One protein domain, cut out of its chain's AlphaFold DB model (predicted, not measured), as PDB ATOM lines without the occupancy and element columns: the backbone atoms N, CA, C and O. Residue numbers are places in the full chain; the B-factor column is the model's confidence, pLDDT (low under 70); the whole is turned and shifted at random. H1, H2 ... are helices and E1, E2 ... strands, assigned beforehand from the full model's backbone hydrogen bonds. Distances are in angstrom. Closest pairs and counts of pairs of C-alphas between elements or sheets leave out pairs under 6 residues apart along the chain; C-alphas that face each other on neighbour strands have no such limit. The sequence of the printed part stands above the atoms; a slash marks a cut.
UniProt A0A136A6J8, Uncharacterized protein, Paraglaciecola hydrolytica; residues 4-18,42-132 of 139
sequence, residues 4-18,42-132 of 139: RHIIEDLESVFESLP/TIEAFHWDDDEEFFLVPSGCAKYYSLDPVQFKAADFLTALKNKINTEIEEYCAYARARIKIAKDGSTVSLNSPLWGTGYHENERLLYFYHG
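Overview. This is residues 4 to 18 and 42 to 132 of the 139 residues of an uncharacterized protein of Paraglaciecola hydrolytica (UniProt A0A136A6J8). A strongly twisted sheet of five strands, curled like part of a barrel, has three helices over one face: H1 over E4 and E5, H3 over E1, and the short H2 over E3. The hairpin of E3 and E4 reaches to one end of the longest axis, at Asp 105, and H1 reaches to the other. The printed part has 106 residues, with three named helices and five named strands in the order H1 E1 E2 H2 H3 E3 E4 E5; the class is mixed, helices and strands. The sheet's order is E1, E2, E3, E4, E5, mixed, with E2 and E3 parallel and the other neighbours antiparallel. The whole is compact, with a radius of gyration of the C-alphas of 14.1 A and spans of 49 by 33 by 25 A.

Arrangement. Edge strand E1, residues 42 to 48, forms an antiparallel hairpin with E2, residues 53 to 58; N 55 and O 47 are 2.8 A apart, within hydrogen-bond range. E2 is parallel to E3, residues 93 to 102, with N 95 and O 54 at 2.8 A. E3 bends by 58 degrees at residue 99. E3, E4, residues 108 to 121, and E5, residues 126 to 131, form a meander, each strand the antiparallel neighbour of the one before. N 111 and O 99 are 2.8 A apart, as are N 128 and O 119. E4 pairs with E3 over residues 108 to 114 and with E5 over residues 115 to 121, and bends by 81 degrees at residue 117. H1, residues 4 to 16, is on the sheet at a height of 9.9 A, over E4 and E5, along the strands at 24 degrees to E4 on the local plane; its closest C-alphas to E4 are those of Asp 9 and Thr 118, 6.6 A apart. H3, residues 74 to 84, is on the same face at a height of 9.6 A, over E1, at 12 degrees to it on the local plane. H1, with residues 7 to 10 alone, only just touches H3, with 3 pairs of C-alphas within 8 A, the closest those of Ile 7 and Leu 78 at 6.7 A; they run opposite ways at 35.3 degrees, only just a steep tilt. H2, residues 62 to 65, is on the same face at a height of 6.5 A over the sheet and lies only just over E3: dropped onto the local plane, 3 of its 4 C-alphas fall on E3. E2, H2 with H3, and E3 form a strand-helix-strand unit, two parallel neighbour strands with helices between. In H1 and H3 every O i to N i+4 pair is within hydrogen-bond range; H2 is too short for one.

Along the chain. E4 measures 32.2 A from first to last C-alpha, E3 24.4 A, E1 18.6 A, H1 18.4 A, E2 16.1 A, H3 15.5 A, E5 15.4 A and H2 5.4 A. H1 begins at C-alpha 4 (29.063, -40.364, 3.204), and E5 ends at C-alpha 131 (27.796, -24.750, -1.365).

Size, cuts and confidence. The C-alphas of Ser 16 and Asp 105 are the two farthest apart, at 48.7 A. Residues 19 to 41 are not printed; C-alphas 18 and 42 are 20.3 A apart across the cut. Of the links that are printed whole, none is long. The mean pLDDT of the printed part is 92.9, and no printed residue is under 70.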
ATOM      1  N   ARG A   4      30.024 -39.570   2.423       97.75
ATOM      2  CA  ARG A   4      29.063 -40.364   3.204       97.75
ATOM      3  C   ARG A   4      27.804 -39.577   3.561       97.75
ATOM      4  O   ARG A   4      26.709 -40.096   3.390       97.75
ATOM      5  N   HIS A   5      27.940 -38.318   3.976       97.88
ATOM      6  CA  HIS A   5      26.782 -37.490   4.314       97.88
ATOM      7  C   HIS A   5      25.882 -37.241   3.095       97.88
ATOM      8  O   HIS A   5      24.672 -37.197   3.244       97.88
ATOM      9  N   ILE A   6      26.440 -37.140   1.876       97.56
ATOM     10  CA  ILE A   6      25.628 -37.055   0.646       97.56
ATOM     11  C   ILE A   6      24.755 -38.304   0.503       97.56
ATOM     12  O   ILE A   6      23.576 -38.203   0.179       97.56
ATOM     13  N   ILE A   7      25.343 -39.481   0.723       97.69
ATOM     14  CA  ILE A   7      24.637 -40.761   0.633       97.69
ATOM     15  C   ILE A   7      23.533 -40.836   1.689       97.69
ATOM     16  O   ILE A   7      22.382 -41.085   1.340       97.69
ATOM     17  N   GLU A   8      23.877 -40.580   2.950       97.94
ATOM     18  CA  GLU A   8      22.950 -40.641   4.084       97.94
ATOM     19  C   GLU A   8      21.800 -39.636   3.937       97.94
ATOM     20  O   GLU A   8      20.637 -39.996   4.135       97.94
ATOM     21  N   ASP A   9      22.098 -38.401   3.521       97.88
ATOM     22  CA  ASP A   9      21.090 -37.365   3.294       97.88
ATOM     23  C   ASP A   9      20.130 -37.760   2.167       97.88
ATOM     24  O   ASP A   9      18.915 -37.620   2.315       97.88
ATOM     25  N   LEU A  10      20.643 -38.283   1.046       97.69
ATOM     26  CA  LEU A  10      19.803 -38.741  -0.065       97.69
ATOM     27  C   LEU A  10      18.891 -39.895   0.355       97.69
ATOM     28  O   LEU A  10      17.704 -39.882   0.033       97.69
ATOM     29  N   GLU A  11      19.417 -40.878   1.086       98.06
ATOM     30  CA  GLU A  11      18.623 -42.006   1.579       98.06
ATOM     31  C   GLU A  11      17.529 -41.544   2.544       98.06
ATOM     32  O   GLU A  11      16.366 -41.908   2.368       98.06
ATOM     33  N   SER A  12      17.865 -40.658   3.482       98.06
ATOM     34  CA  SER A  12      16.912 -40.060   4.422       98.06
ATOM     35  C   SER A  12      15.804 -39.263   3.713       98.06
ATOM     36  O   SER A  12      14.613 -39.383   4.032       98.06
ATOM     37  N   VAL A  13      16.156 -38.487   2.681       97.50
ATOM     38  CA  VAL A  13      15.174 -37.767   1.855       97.50
ATOM     39  C   VAL A  13      14.293 -38.744   1.070       97.50
ATOM     40  O   VAL A  13      13.084 -38.546   0.993       97.50
ATOM     41  N   PHE A  14      14.841 -39.839   0.542       97.81
ATOM     42  CA  PHE A  14      14.060 -40.853  -0.178       97.81
ATOM     43  C   PHE A  14      13.111 -41.649   0.718       97.81
ATOM     44  O   PHE A  14      12.083 -42.130   0.237       97.81
ATOM     45  N   GLU A  15      13.449 -41.824   1.992       97.56
ATOM     46  CA  GLU A  15      12.569 -42.452   2.977       97.56
ATOM     47  C   GLU A  15      11.413 -41.528   3.370       97.56
ATOM     48  O   GLU A  15      10.266 -41.971   3.450       97.56
ATOM     49  N   SER A  16      11.705 -40.242   3.585       96.81
ATOM     50  CA  SER A  16      10.709 -39.249   4.007       96.81
ATOM     51  C   SER A  16       9.834 -38.719   2.865       96.81
ATOM     52  O   SER A  16       8.665 -38.409   3.095       96.81
ATOM     53  N   LEU A  17      10.366 -38.658   1.641       97.00
ATOM     54  CA  LEU A  17       9.695 -38.169   0.435       97.00
ATOM     55  C   LEU A  17      10.028 -39.077  -0.769       97.00
ATOM     56  O   LEU A  17      10.895 -38.738  -1.578       97.00
ATOM     57  N   PRO A  18       9.380 -40.245  -0.926       97.25
ATOM     58  CA  PRO A  18       9.749 -41.240  -1.939       97.25
ATOM     59  C   PRO A  18       9.760 -40.749  -3.392       97.25
ATOM     60  O   PRO A  18      10.577 -41.213  -4.187       97.25
ATOM     61  N   THR A  42      22.018 -27.276 -12.072       95.00
ATOM     62  CA  THR A  42      21.992 -28.742 -12.152       95.00
ATOM     63  C   THR A  42      23.392 -29.355 -12.140       95.00
ATOM     64  O   THR A  42      24.365 -28.723 -12.559       95.00
ATOM     65  N   ILE A  43      23.489 -30.585 -11.643       95.62
ATOM     66  CA  ILE A  43      24.718 -31.385 -11.587       95.62
ATOM     67  C   ILE A  43      24.722 -32.355 -12.765       95.62
ATOM     68  O   ILE A  43      23.695 -32.958 -13.068       95.62
ATOM     69  N   GLU A  44      25.872 -32.518 -13.424       95.12
ATOM     70  CA  GLU A  44      25.988 -33.411 -14.585       95.12
ATOM     71  C   GLU A  44      27.086 -34.474 -14.489       95.12
ATOM     72  O   GLU A  44      27.131 -35.379 -15.315       95.12
ATOM     73  N   ALA A  45      27.998 -34.377 -13.523       96.00
ATOM     74  CA  ALA A  45      29.041 -35.378 -13.324       96.00
ATOM     75  C   ALA A  45      29.597 -35.317 -11.898       96.00
ATOM     76  O   ALA A  45      29.345 -34.366 -11.152       96.00
ATOM     77  N   PHE A  46      30.386 -36.326 -11.537       96.12
ATOM     78  CA  PHE A  46      31.206 -36.322 -10.332       96.12
ATOM     79  C   PHE A  46      32.525 -37.060 -10.567       96.12
ATOM     80  O   PHE A  46      32.605 -37.928 -11.441       96.12
ATOM     81  N   HIS A  47      33.552 -36.707  -9.799       95.44
ATOM     82  CA  HIS A  47      34.861 -37.365  -9.796       95.44
ATOM     83  C   HIS A  47      35.594 -37.099  -8.470       95.44
ATOM     84  O   HIS A  47      35.114 -36.318  -7.657       95.44
ATOM     85  N   TRP A  48      36.749 -37.721  -8.259       95.44
ATOM     86  CA  TRP A  48      37.635 -37.488  -7.112       95.44
ATOM     87  C   TRP A  48      39.095 -37.487  -7.579       95.44
ATOM     88  O   TRP A  48      39.359 -37.831  -8.737       95.44
ATOM     89  N   ASP A  49      40.017 -37.056  -6.724       92.56
ATOM     90  CA  ASP A  49      41.460 -37.084  -6.984       92.56
ATOM     91  C   ASP A  49      42.263 -37.562  -5.761       92.56
ATOM     92  O   ASP A  49      41.695 -37.984  -4.753       92.56
ATOM     93  N   ASP A  50      43.590 -37.569  -5.903       89.56
ATOM     94  CA  ASP A  50      44.532 -38.099  -4.912       89.56
ATOM     95  C   ASP A  50      44.694 -37.184  -3.679       89.56
ATOM     96  O   ASP A  50      45.344 -37.583  -2.715       89.56
ATOM     97  N   ASP A  51      44.104 -35.981  -3.686       91.00
ATOM     98  CA  ASP A  51      44.138 -35.030  -2.565       91.00
ATOM     99  C   ASP A  51      42.982 -35.266  -1.564       91.00
ATOM    100  O   ASP A  51      42.663 -34.398  -0.751       91.00
ATOM    101  N   GLU A  52      42.345 -36.444  -1.610       93.19
ATOM    102  CA  GLU A  52      41.187 -36.823  -0.778       93.19
ATOM    103  C   GLU A  52      39.975 -35.880  -0.957       93.19
ATOM    104  O   GLU A  52      39.150 -35.677  -0.054       93.19
ATOM    105  N   GLU A  53      39.843 -35.296  -2.154       95.44
ATOM    106  CA  GLU A  53      38.736 -34.421  -2.530       95.44
ATOM    107  C   GLU A  53      37.761 -35.124  -3.486       95.44
ATOM    108  O   GLU A  53      38.133 -35.762  -4.473       95.44
ATOM    109  N   PHE A  54      36.465 -34.960  -3.219       97.25
ATOM    110  CA  PHE A  54      35.385 -35.398  -4.095       97.25
ATOM    111  C   PHE A  54      34.667 -34.191  -4.694       97.25
ATOM    112  O   PHE A  54      34.321 -33.235  -4.000       97.25
ATOM    113  N   PHE A  55      34.376 -34.245  -5.988       96.25
ATOM    114  CA  PHE A  55      33.826 -33.130  -6.742       96.25
ATOM    115  C   PHE A  55      32.507 -33.483  -7.397       96.25
ATOM    116  O   PHE A  55      32.419 -34.410  -8.200       96.25
ATOM    117  N   LEU A  56      31.513 -32.639  -7.155       96.38
ATOM    118  CA  LEU A  56      30.327 -32.531  -7.986       96.38
ATOM    119  C   LEU A  56      30.568 -31.478  -9.074       96.38
ATOM    120  O   LEU A  56      31.107 -30.394  -8.817       96.38
ATOM    121  N   VAL A  57      30.144 -31.784 -10.298       95.19
ATOM    122  CA  VAL A  57      30.385 -30.956 -11.483       95.19
ATOM    123  C   VAL A  57      29.060 -30.395 -12.002       95.19
ATOM    124  O   VAL A  57      28.141 -31.170 -12.278       95.19
ATOM    125  N   PRO A  58      28.933 -29.065 -12.154       93.69
ATOM    126  CA  PRO A  58      27.693 -28.456 -12.617       93.69
ATOM    127  C   PRO A  58      27.490 -28.644 -14.119       93.69
ATOM    128  O   PRO A  58      28.444 -28.860 -14.866       93.69
ATOM    129  N   SER A  59      26.258 -28.457 -14.584       93.00
ATOM    130  CA  SER A  59      25.925 -28.593 -15.997       93.00
ATOM    131  C   SER A  59      26.727 -27.653 -16.907       93.00
ATOM    132  O   SER A  59      26.914 -26.467 -16.601       93.00
ATOM    133  N   GLY A  60      27.191 -28.181 -18.042       90.38
ATOM    134  CA  GLY A  60      28.047 -27.518 -19.027       90.38
ATOM    135  C   GLY A  60      29.549 -27.514 -18.704       90.38
ATOM    136  O   GLY A  60      30.320 -26.882 -19.440       90.38
ATOM    137  N   CYS A  61      29.980 -28.182 -17.631       90.88
ATOM    138  CA  CYS A  61      31.354 -28.161 -17.134       90.88
ATOM    139  C   CYS A  61      32.118 -29.493 -17.246       90.88
ATOM    140  O   CYS A  61      33.346 -29.460 -17.211       90.88
ATOM    141  N   ALA A  62      31.459 -30.632 -17.455       91.31
ATOM    142  CA  ALA A  62      32.074 -31.962 -17.552       91.31
ATOM    143  C   ALA A  62      33.176 -32.040 -18.621       91.31
ATOM    144  O   ALA A  62      34.243 -32.608 -18.387       91.31
ATOM    145  N   LYS A  63      32.978 -31.351 -19.754       89.44
ATOM    146  CA  LYS A  63      33.954 -31.256 -20.854       89.44
ATOM    147  C   LYS A  63      35.326 -30.707 -20.443       89.44
ATOM    148  O   LYS A  63      36.309 -30.989 -21.114       89.44
ATOM    149  N   TYR A  64      35.402 -29.914 -19.372       88.00
ATOM    150  CA  TYR A  64      36.668 -29.354 -18.889       88.00
ATOM    151  C   TYR A  64      37.450 -30.324 -17.997       88.00
ATOM    152  O   TYR A  64      38.601 -30.044 -17.672       88.00
ATOM    153  N   TYR A  65      36.834 -31.448 -17.629       86.38
ATOM    154  CA  TYR A  65      37.408 -32.499 -16.790       86.38
ATOM    155  C   TYR A  65      37.474 -33.847 -17.520       86.38
ATOM    156  O   TYR A  65      37.721 -34.869 -16.890       86.38
ATOM    157  N   SER A  66      37.239 -33.865 -18.839       88.50
ATOM    158  CA  SER A  66      37.163 -35.094 -19.646       88.50
ATOM    159  C   SER A  66      36.140 -36.106 -19.108       88.50
ATOM    160  O   SER A  66      36.370 -37.312 -19.154       88.50
ATOM    161  N   LEU A  67      35.020 -35.605 -18.579       90.81
ATOM    162  CA  LEU A  67      33.916 -36.410 -18.058       90.81
ATOM    163  C   LEU A  67      32.744 -36.408 -19.040       90.81
ATOM    164  O   LEU A  67      32.473 -35.397 -19.696       90.81
ATOM    165  N   ASP A  68      32.013 -37.518 -19.080       92.00
ATOM    166  CA  ASP A  68      30.760 -37.615 -19.823       92.00
ATOM    167  C   ASP A  68      29.618 -36.986 -19.006       92.00
ATOM    168  O   ASP A  68      29.388 -37.402 -17.864       92.00
ATOM    169  N   PRO A  69      28.899 -35.984 -19.547       93.06
ATOM    170  CA  PRO A  69      27.777 -35.373 -18.850       93.06
ATOM    171  C   PRO A  69      26.579 -36.326 -18.808       93.06
ATOM    172  O   PRO A  69      26.201 -36.927 -19.816       93.06
ATOM    173  N   VAL A  70      25.940 -36.412 -17.648       93.19
ATOM    174  CA  VAL A  70      24.732 -37.198 -17.402       93.19
ATOM    175  C   VAL A  70      23.692 -36.295 -16.756       93.19
ATOM    176  O   VAL A  70      23.978 -35.619 -15.774       93.19
ATOM    177  N   GLN A  71      22.463 -36.290 -17.269       90.06
ATOM    178  CA  GLN A  71      21.362 -35.670 -16.539       90.06
ATOM    179  C   GLN A  71      20.901 -36.632 -15.443       90.06
ATOM    180  O   GLN A  71      20.243 -37.631 -15.727       90.06
ATOM    181  N   PHE A  72      21.272 -36.346 -14.200       91.62
ATOM    182  CA  PHE A  72      20.944 -37.212 -13.078       91.62
ATOM    183  C   PHE A  72      19.537 -36.968 -12.537       91.62
ATOM    184  O   PHE A  72      19.207 -35.853 -12.124       91.62
ATOM    185  N   LYS A  73      18.769 -38.054 -12.413       97.19
ATOM    186  CA  LYS A  73      17.758 -38.165 -11.360       97.19
ATOM    187  C   LYS A  73      18.422 -38.563 -10.048       97.19
ATOM    188  O   LYS A  73      19.466 -39.220 -10.049       97.19
ATOM    189  N   ALA A  74      17.827 -38.164  -8.929       97.38
ATOM    190  CA  ALA A  74      18.415 -38.367  -7.610       97.38
ATOM    191  C   ALA A  74      18.716 -39.853  -7.323       97.38
ATOM    192  O   ALA A  74      19.796 -40.176  -6.821       97.38
ATOM    193  N   ALA A  75      17.814 -40.769  -7.693       97.69
ATOM    194  CA  ALA A  75      18.031 -42.208  -7.516       97.69
ATOM    195  C   ALA A  75      19.170 -42.764  -8.390       97.69
ATOM    196  O   ALA A  75      19.988 -43.563  -7.918       97.69
ATOM    197  N   ASP A  76      19.247 -42.321  -9.647       97.00
ATOM    198  CA  ASP A  76      20.297 -42.732 -10.585       97.00
ATOM    199  C   ASP A  76      21.668 -42.250 -10.118       97.00
ATOM    200  O   ASP A  76      22.651 -42.987 -10.188       97.00
ATOM    201  N   PHE A  77      21.734 -41.030  -9.587       97.62
ATOM    202  CA  PHE A  77      22.954 -40.489  -9.006       97.62
ATOM    203  C   PHE A  77      23.409 -41.274  -7.783       97.62
ATOM    204  O   PHE A  77      24.576 -41.655  -7.726       97.62
ATOM    205  N   LEU A  78      22.511 -41.559  -6.830       97.62
ATOM    206  CA  LEU A  78      22.864 -42.335  -5.639       97.62
ATOM    207  C   LEU A  78      23.400 -43.718  -6.028       97.62
ATOM    208  O   LEU A  78      24.412 -44.177  -5.499       97.62
ATOM    209  N   THR A  79      22.750 -44.357  -7.001       97.50
ATOM    210  CA  THR A  79      23.171 -45.656  -7.534       97.50
ATOM    211  C   THR A  79      24.534 -45.557  -8.220       97.50
ATOM    212  O   THR A  79      25.417 -46.374  -7.965       97.50
ATOM    213  N   ALA A  80      24.743 -44.543  -9.064       96.12
ATOM    214  CA  ALA A  80      26.020 -44.302  -9.727       96.12
ATOM    215  C   ALA A  80      27.146 -44.038  -8.720       96.12
ATOM    216  O   ALA A  80      28.252 -44.541  -8.910       96.12
ATOM    217  N   LEU A  81      26.863 -43.284  -7.656       95.69
ATOM    218  CA  LEU A  81      27.805 -42.979  -6.588       95.69
ATOM    219  C   LEU A  81      28.223 -44.264  -5.866       95.69
ATOM    220  O   LEU A  81      29.397 -44.624  -5.916       95.69
ATOM    221  N   LYS A  82      27.259 -45.014  -5.314       96.31
ATOM    222  CA  LYS A  82      27.502 -46.275  -4.585       96.31
ATOM    223  C   LYS A  82      28.206 -47.347  -5.420       96.31
ATOM    224  O   LYS A  82      28.949 -48.152  -4.874       96.31
ATOM    225  N   ASN A  83      27.994 -47.361  -6.736       95.94
ATOM    226  CA  ASN A  83      28.659 -48.309  -7.632       95.94
ATOM    227  C   ASN A  83      30.106 -47.926  -7.972       95.94
ATOM    228  O   ASN A  83      30.876 -48.793  -8.385       95.94
ATOM    229  N   LYS A  84      30.462 -46.637  -7.890       93.44
ATOM    230  CA  LYS A  84      31.781 -46.137  -8.307       93.44
ATOM    231  C   LYS A  84      32.750 -45.937  -7.150       93.44
ATOM    232  O   LYS A  84      33.951 -46.066  -7.372       93.44
ATOM    233  N   ILE A  85      32.251 -45.588  -5.967       92.94
ATOM    234  CA  ILE A  85      33.097 -45.252  -4.822       92.94
ATOM    235  C   ILE A  85      33.288 -46.453  -3.892       92.94
ATOM    236  O   ILE A  85      32.470 -47.370  -3.855       92.94
ATOM    237  N   ASN A  86      34.383 -46.440  -3.138       92.38
ATOM    238  CA  ASN A  86      34.658 -47.386  -2.062       92.38
ATOM    239  C   ASN A  86      34.550 -46.672  -0.697       92.38
ATOM    240  O   ASN A  86      34.330 -45.464  -0.631       92.38
ATOM    241  N   THR A  87      34.757 -47.414   0.392       89.69
ATOM    242  CA  THR A  87      34.670 -46.884   1.765       89.69
ATOM    243  C   THR A  87      35.696 -45.798   2.087       89.69
ATOM    244  O   THR A  87      35.501 -45.060   3.042       89.69
ATOM    245  N   GLU A  88      36.798 -45.718   1.340       94.94
ATOM    246  CA  GLU A  88      37.808 -44.669   1.515       94.94
ATOM    247  C   GLU A  88      37.300 -43.339   0.950       94.94
ATOM    248  O   GLU A  88      37.278 -42.335   1.652       94.94
ATOM    249  N   ILE A  89      36.787 -43.357  -0.284       95.81
ATOM    250  CA  ILE A  89      36.236 -42.170  -0.955       95.81
ATOM    251  C   ILE A  89      35.002 -41.629  -0.217       95.81
ATOM    252  O   ILE A  89      34.721 -40.434  -0.270       95.81
ATOM    253  N   GLU A  90      34.263 -42.476   0.503       96.50
ATOM    254  CA  GLU A  90      33.161 -42.028   1.365       96.50
ATOM    255  C   GLU A  90      33.588 -40.992   2.422       96.50
ATOM    256  O   GLU A  90      32.768 -40.166   2.833       96.50
ATOM    257  N   GLU A  91      34.855 -41.005   2.837       97.31
ATOM    258  CA  GLU A  91      35.404 -40.074   3.831       97.31
ATOM    259  C   GLU A  91      35.930 -38.771   3.212       97.31
ATOM    260  O   GLU A  91      36.267 -37.833   3.938       97.31
ATOM    261  N   TYR A  92      35.979 -38.672   1.880       97.81
ATOM    262  CA  TYR A  92      36.541 -37.507   1.199       97.81
ATOM    263  C   TYR A  92      35.680 -36.266   1.420       97.81
ATOM    264  O   TYR A  92      34.443 -36.320   1.468       97.81
ATOM    265  N   CYS A  93      36.338 -35.110   1.510       96.75
ATOM    266  CA  CYS A  93      35.639 -33.832   1.575       96.75
ATOM    267  C   CYS A  93      34.954 -33.552   0.234       96.75
ATOM    268  O   CYS A  93      35.577 -33.622  -0.823       96.75
ATOM    269  N   ALA A  94      33.665 -33.214   0.276       97.06
ATOM    270  CA  ALA A  94      32.877 -32.977  -0.923       97.06
ATOM    271  C   ALA A  94      32.823 -31.486  -1.289       97.06
ATOM    272  O   ALA A  94      32.493 -30.625  -0.464       97.06
ATOM    273  N   TYR A  95      33.073 -31.195  -2.564       96.00
ATOM    274  CA  TYR A  95      33.130 -29.855  -3.134       96.00
ATOM    275  C   TYR A  95      32.270 -29.728  -4.396       96.00
ATOM    276  O   TYR A  95      32.129 -30.656  -5.190       96.00
ATOM    277  N   ALA A  96      31.749 -28.529  -4.636       94.88
ATOM    278  CA  ALA A  96      31.241 -28.108  -5.934       94.88
ATOM    279  C   ALA A  96      32.381 -27.532  -6.785       94.88
ATOM    280  O   ALA A  96      33.126 -26.661  -6.320       94.88
ATOM    281  N   ARG A  97      32.463 -27.913  -8.066       93.19
ATOM    282  CA  ARG A  97      33.242 -27.181  -9.086       93.19
ATOM    283  C   ARG A  97      32.516 -25.876  -9.448       93.19
ATOM    284  O   ARG A  97      31.906 -25.753 -10.507       93.19
ATOM    285  N   ALA A  98      32.525 -24.910  -8.528       83.00
ATOM    286  CA  ALA A  98      31.634 -23.749  -8.548       83.00
ATOM    287  C   ALA A  98      31.910 -22.776  -9.704       83.00
ATOM    288  O   ALA A  98      30.976 -22.248 -10.313       83.00
ATOM    289  N   ARG A  99      33.183 -22.522 -10.031       78.62
ATOM    290  CA  ARG A  99      33.564 -21.662 -11.164       78.62
ATOM    291  C   ARG A  99      34.732 -22.264 -11.924       78.62
ATOM    292  O   ARG A  99      35.672 -22.768 -11.321       78.62
ATOM    293  N   ILE A 100      34.692 -22.137 -13.245       82.00
ATOM    294  CA  ILE A 100      35.793 -22.518 -14.126       82.00
ATOM    295  C   ILE A 100      36.345 -21.265 -14.781       82.00
ATOM    296  O   ILE A 100      35.602 -20.472 -15.361       82.00
ATOM    297  N   LYS A 101      37.662 -21.104 -14.708       80.50
ATOM    298  CA  LYS A 101      38.405 -20.060 -15.396       80.50
ATOM    299  C   LYS A 101      39.440 -20.713 -16.297       80.50
ATOM    300  O   LYS A 101      40.358 -21.363 -15.813       80.50
ATOM    301  N   ILE A 102      39.314 -20.499 -17.601       78.50
ATOM    302  CA  ILE A 102      40.340 -20.908 -18.560       78.50
ATOM    303  C   ILE A 102      41.425 -19.828 -18.555       78.50
ATOM    304  O   ILE A 102      41.147 -18.650 -18.801       78.50
ATOM    305  N   ALA A 103      42.649 -20.202 -18.200       79.50
ATOM    306  CA  ALA A 103      43.804 -19.321 -18.225       79.50
ATOM    307  C   ALA A 103      44.277 -19.069 -19.667       79.50
ATOM    308  O   ALA A 103      43.874 -19.739 -20.616       79.50
ATOM    309  N   LYS A 104      45.143 -18.063 -19.850       82.38
ATOM    310  CA  LYS A 104      45.628 -17.650 -21.183       82.38
ATOM    311  C   LYS A 104      46.425 -18.740 -21.908       82.38
ATOM    312  O   LYS A 104      46.522 -18.691 -23.128       82.38
ATOM    313  N   ASP A 105      46.998 -19.679 -21.165       84.38
ATOM    314  CA  ASP A 105      47.741 -20.834 -21.675       84.38
ATOM    315  C   ASP A 105      46.839 -22.034 -22.018       84.38
ATOM    316  O   ASP A 105      47.336 -23.070 -22.449       84.38
ATOM    317  N   GLY A 106      45.518 -21.897 -21.850       76.00
ATOM    318  CA  GLY A 106      44.542 -22.957 -22.091       76.00
ATOM    319  C   GLY A 106      44.313 -23.887 -20.898       76.00
ATOM    320  O   GLY A 106      43.467 -24.772 -20.999       76.00
ATOM    321  N   SER A 107      45.009 -23.692 -19.772       77.31
ATOM    322  CA  SER A 107      44.772 -24.479 -18.560       77.31
ATOM    323  C   SER A 107      43.445 -24.111 -17.889       77.31
ATOM    324  O   SER A 107      42.999 -22.961 -17.909       77.31
ATOM    325  N   THR A 108      42.794 -25.103 -17.288       75.50
ATOM    326  CA  THR A 108      41.527 -24.935 -16.571       75.50
ATOM    327  C   THR A 108      41.812 -24.751 -15.085       75.50
ATOM    328  O   THR A 108      42.276 -25.672 -14.422       75.50
ATOM    329  N   VAL A 109      41.491 -23.579 -14.540       80.62
ATOM    330  CA  VAL A 109      41.504 -23.322 -13.097       80.62
ATOM    331  C   VAL A 109      40.082 -23.454 -12.571       80.62
ATOM    332  O   VAL A 109      39.186 -22.716 -12.985       80.62
ATOM    333  N   SER A 110      39.877 -24.387 -11.649       80.38
ATOM    334  CA  SER A 110      38.611 -24.531 -10.938       80.38
ATOM    335  C   SER A 110      38.666 -23.805  -9.603       80.38
ATOM    336  O   SER A 110      39.622 -23.959  -8.851       80.38
ATOM    337  N   LEU A 111      37.615 -23.054  -9.290       86.38
ATOM    338  CA  LEU A 111      37.347 -22.616  -7.931       86.38
ATOM    339  C   LEU A 111      36.392 -23.624  -7.292       86.38
ATOM    340  O   LEU A 111      35.217 -23.701  -7.665       86.38
ATOM    341  N   ASN A 112      36.924 -24.397  -6.352       90.75
ATOM    342  CA  ASN A 112      36.171 -25.388  -5.599       90.75
ATOM    343  C   ASN A 112      35.474 -24.705  -4.420       90.75
ATOM    344  O   ASN A 112      36.016 -23.783  -3.811       90.75
ATOM    345  N   SER A 113      34.260 -25.141  -4.111       92.38
ATOM    346  CA  SER A 113      33.477 -24.600  -3.006       92.38
ATOM    347  C   SER A 113      32.977 -25.742  -2.131       92.38
ATOM    348  O   SER A 113      32.349 -26.650  -2.676       92.38
ATOM    349  N   PRO A 114      33.256 -25.748  -0.817       93.50
ATOM    350  CA  PRO A 114      32.871 -26.862   0.041       93.50
ATOM    351  C   PRO A 114      31.352 -26.983   0.088       93.50
ATOM    352  O   PRO A 114      30.642 -25.979   0.209       93.50
ATOM    353  N   LEU A 115      30.864 -28.219   0.003       95.94
ATOM    354  CA  LEU A 115      29.456 -28.492   0.240       95.94
ATOM    355  C   LEU A 115      29.187 -28.495   1.746       95.94
ATOM    356  O   LEU A 115      29.995 -29.007   2.532       95.94
ATOM    357  N   TRP A 116      28.046 -27.953   2.158       94.38
ATOM    358  CA  TRP A 116      27.721 -27.802   3.581       94.38
ATOM    359  C   TRP A 116      26.321 -28.273   3.980       94.38
ATOM    360  O   TRP A 116      26.041 -28.315   5.174       94.38
ATOM    361  N   GLY A 117      25.469 -28.692   3.041       94.12
ATOM    362  CA  GLY A 117      24.190 -29.314   3.386       94.12
ATOM    363  C   GLY A 117      23.377 -29.771   2.183       94.12
ATOM    364  O   GLY A 117      23.733 -29.483   1.039       94.12
ATOM    365  N   THR A 118      22.257 -30.428   2.467       96.12
ATOM    366  CA  THR A 118      21.317 -30.973   1.482       96.12
ATOM    367  C   THR A 118      19.929 -30.366   1.697       96.12
ATOM    368  O   THR A 118      19.537 -30.057   2.822       96.12
ATOM    369  N   GLY A 119      19.181 -30.156   0.619       95.44
ATOM    370  CA  GLY A 119      17.800 -29.683   0.658       95.44
ATOM    371  C   GLY A 119      17.005 -30.172  -0.545       95.44
ATOM    372  O   GLY A 119      17.548 -30.787  -1.462       95.44
ATOM    373  N   TYR A 120      15.705 -29.898  -0.551       96.00
ATOM    374  CA  TYR A 120      14.839 -30.194  -1.686       96.00
ATOM    375  C   TYR A 120      13.790 -29.098  -1.875       96.00
ATOM    376  O   TYR A 120      13.444 -28.370  -0.946       96.00
ATOM    377  N   HIS A 121      13.294 -28.975  -3.104       94.38
ATOM    378  CA  HIS A 121      12.244 -28.043  -3.491       94.38
ATOM    379  C   HIS A 121      11.163 -28.801  -4.269       94.38
ATOM    380  O   HIS A 121      11.290 -29.016  -5.475       94.38
ATOM    381  N   GLU A 122      10.084 -29.195  -3.587       93.06
ATOM    382  CA  GLU A 122       9.043 -30.079  -4.141       93.06
ATOM    383  C   GLU A 122       8.415 -29.540  -5.432       93.06
ATOM    384  O   GLU A 122       8.321 -30.262  -6.424       93.06
ATOM    385  N   ASN A 123       8.053 -28.252  -5.457       92.12
ATOM    386  CA  ASN A 123       7.376 -27.643  -6.610       92.12
ATOM    387  C   ASN A 123       8.244 -27.618  -7.876       92.12
ATOM    388  O   ASN A 123       7.724 -27.748  -8.978       92.12
ATOM    389  N   GLU A 124       9.558 -27.464  -7.708       93.50
ATOM    390  CA  GLU A 124      10.524 -27.432  -8.818       93.50
ATOM    391  C   GLU A 124      11.075 -28.839  -9.096       93.50
ATOM    392  O   GLU A 124      11.826 -29.037 -10.045       93.50
ATOM    393  N   ARG A 125      10.694 -29.830  -8.271       96.31
ATOM    394  CA  ARG A 125      11.188 -31.211  -8.301       96.31
ATOM    395  C   ARG A 125      12.716 -31.276  -8.311       96.31
ATOM    396  O   ARG A 125      13.310 -31.991  -9.119       96.31
ATOM    397  N   LEU A 126      13.334 -30.525  -7.399       96.69
ATOM    398  CA  LEU A 126      14.785 -30.464  -7.225       96.69
ATOM    399  C   LEU A 126      15.201 -31.047  -5.880       96.69
ATOM    400  O   LEU A 126      14.608 -30.722  -4.853       96.69
ATOM    401  N   LEU A 127      16.271 -31.833  -5.881       97.50
ATOM    402  CA  LEU A 127      17.067 -32.133  -4.696       97.50
ATOM    403  C   LEU A 127      18.433 -31.484  -4.909       97.50
ATOM    404  O   LEU A 127      19.008 -31.574  -5.991       97.50
ATOM    405  N   TYR A 128      18.925 -30.747  -3.923       97.00
ATOM    406  CA  TYR A 128      20.101 -29.921  -4.116       97.00
ATOM    407  C   TYR A 128      21.076 -29.933  -2.948       97.00
ATOM    408  O   TYR A 128      20.703 -30.124  -1.792       97.00
ATOM    409  N   PHE A 129      22.338 -29.660  -3.272       97.06
ATOM    410  CA  PHE A 129      23.420 -29.521  -2.309       97.06
ATOM    411  C   PHE A 129      23.843 -28.065  -2.197       97.06
ATOM    412  O   PHE A 129      24.169 -27.405  -3.190       97.06
ATOM    413  N   TYR A 130      23.867 -27.566  -0.973       95.50
ATOM    414  CA  TYR A 130      24.349 -26.236  -0.685       95.50
ATOM    415  C   TYR A 130      25.872 -26.160  -0.762       95.50
ATOM    416  O   TYR A 130      26.578 -27.020  -0.229       95.50
ATOM    417  N   HIS A 131      26.376 -25.084  -1.360       94.00
ATOM    418  CA  HIS A 131      27.796 -24.750  -1.365       94.00
ATOM    419  C   HIS A 131      28.019 -23.244  -1.189       94.00
ATOM    420  O   HIS A 131      27.083 -22.443  -1.173       94.00
ATOM    421  N   GLY A 132      29.276 -22.834  -1.043       84.62
ATOM    422  CA  GLY A 132      29.641 -21.424  -0.906       84.62
ATOM    423  C   GLY A 132      29.499 -20.916   0.522       84.62
ATOM    424  O   GLY A 132      29.769 -21.636   1.481       84.62
TER     425      GLY A 132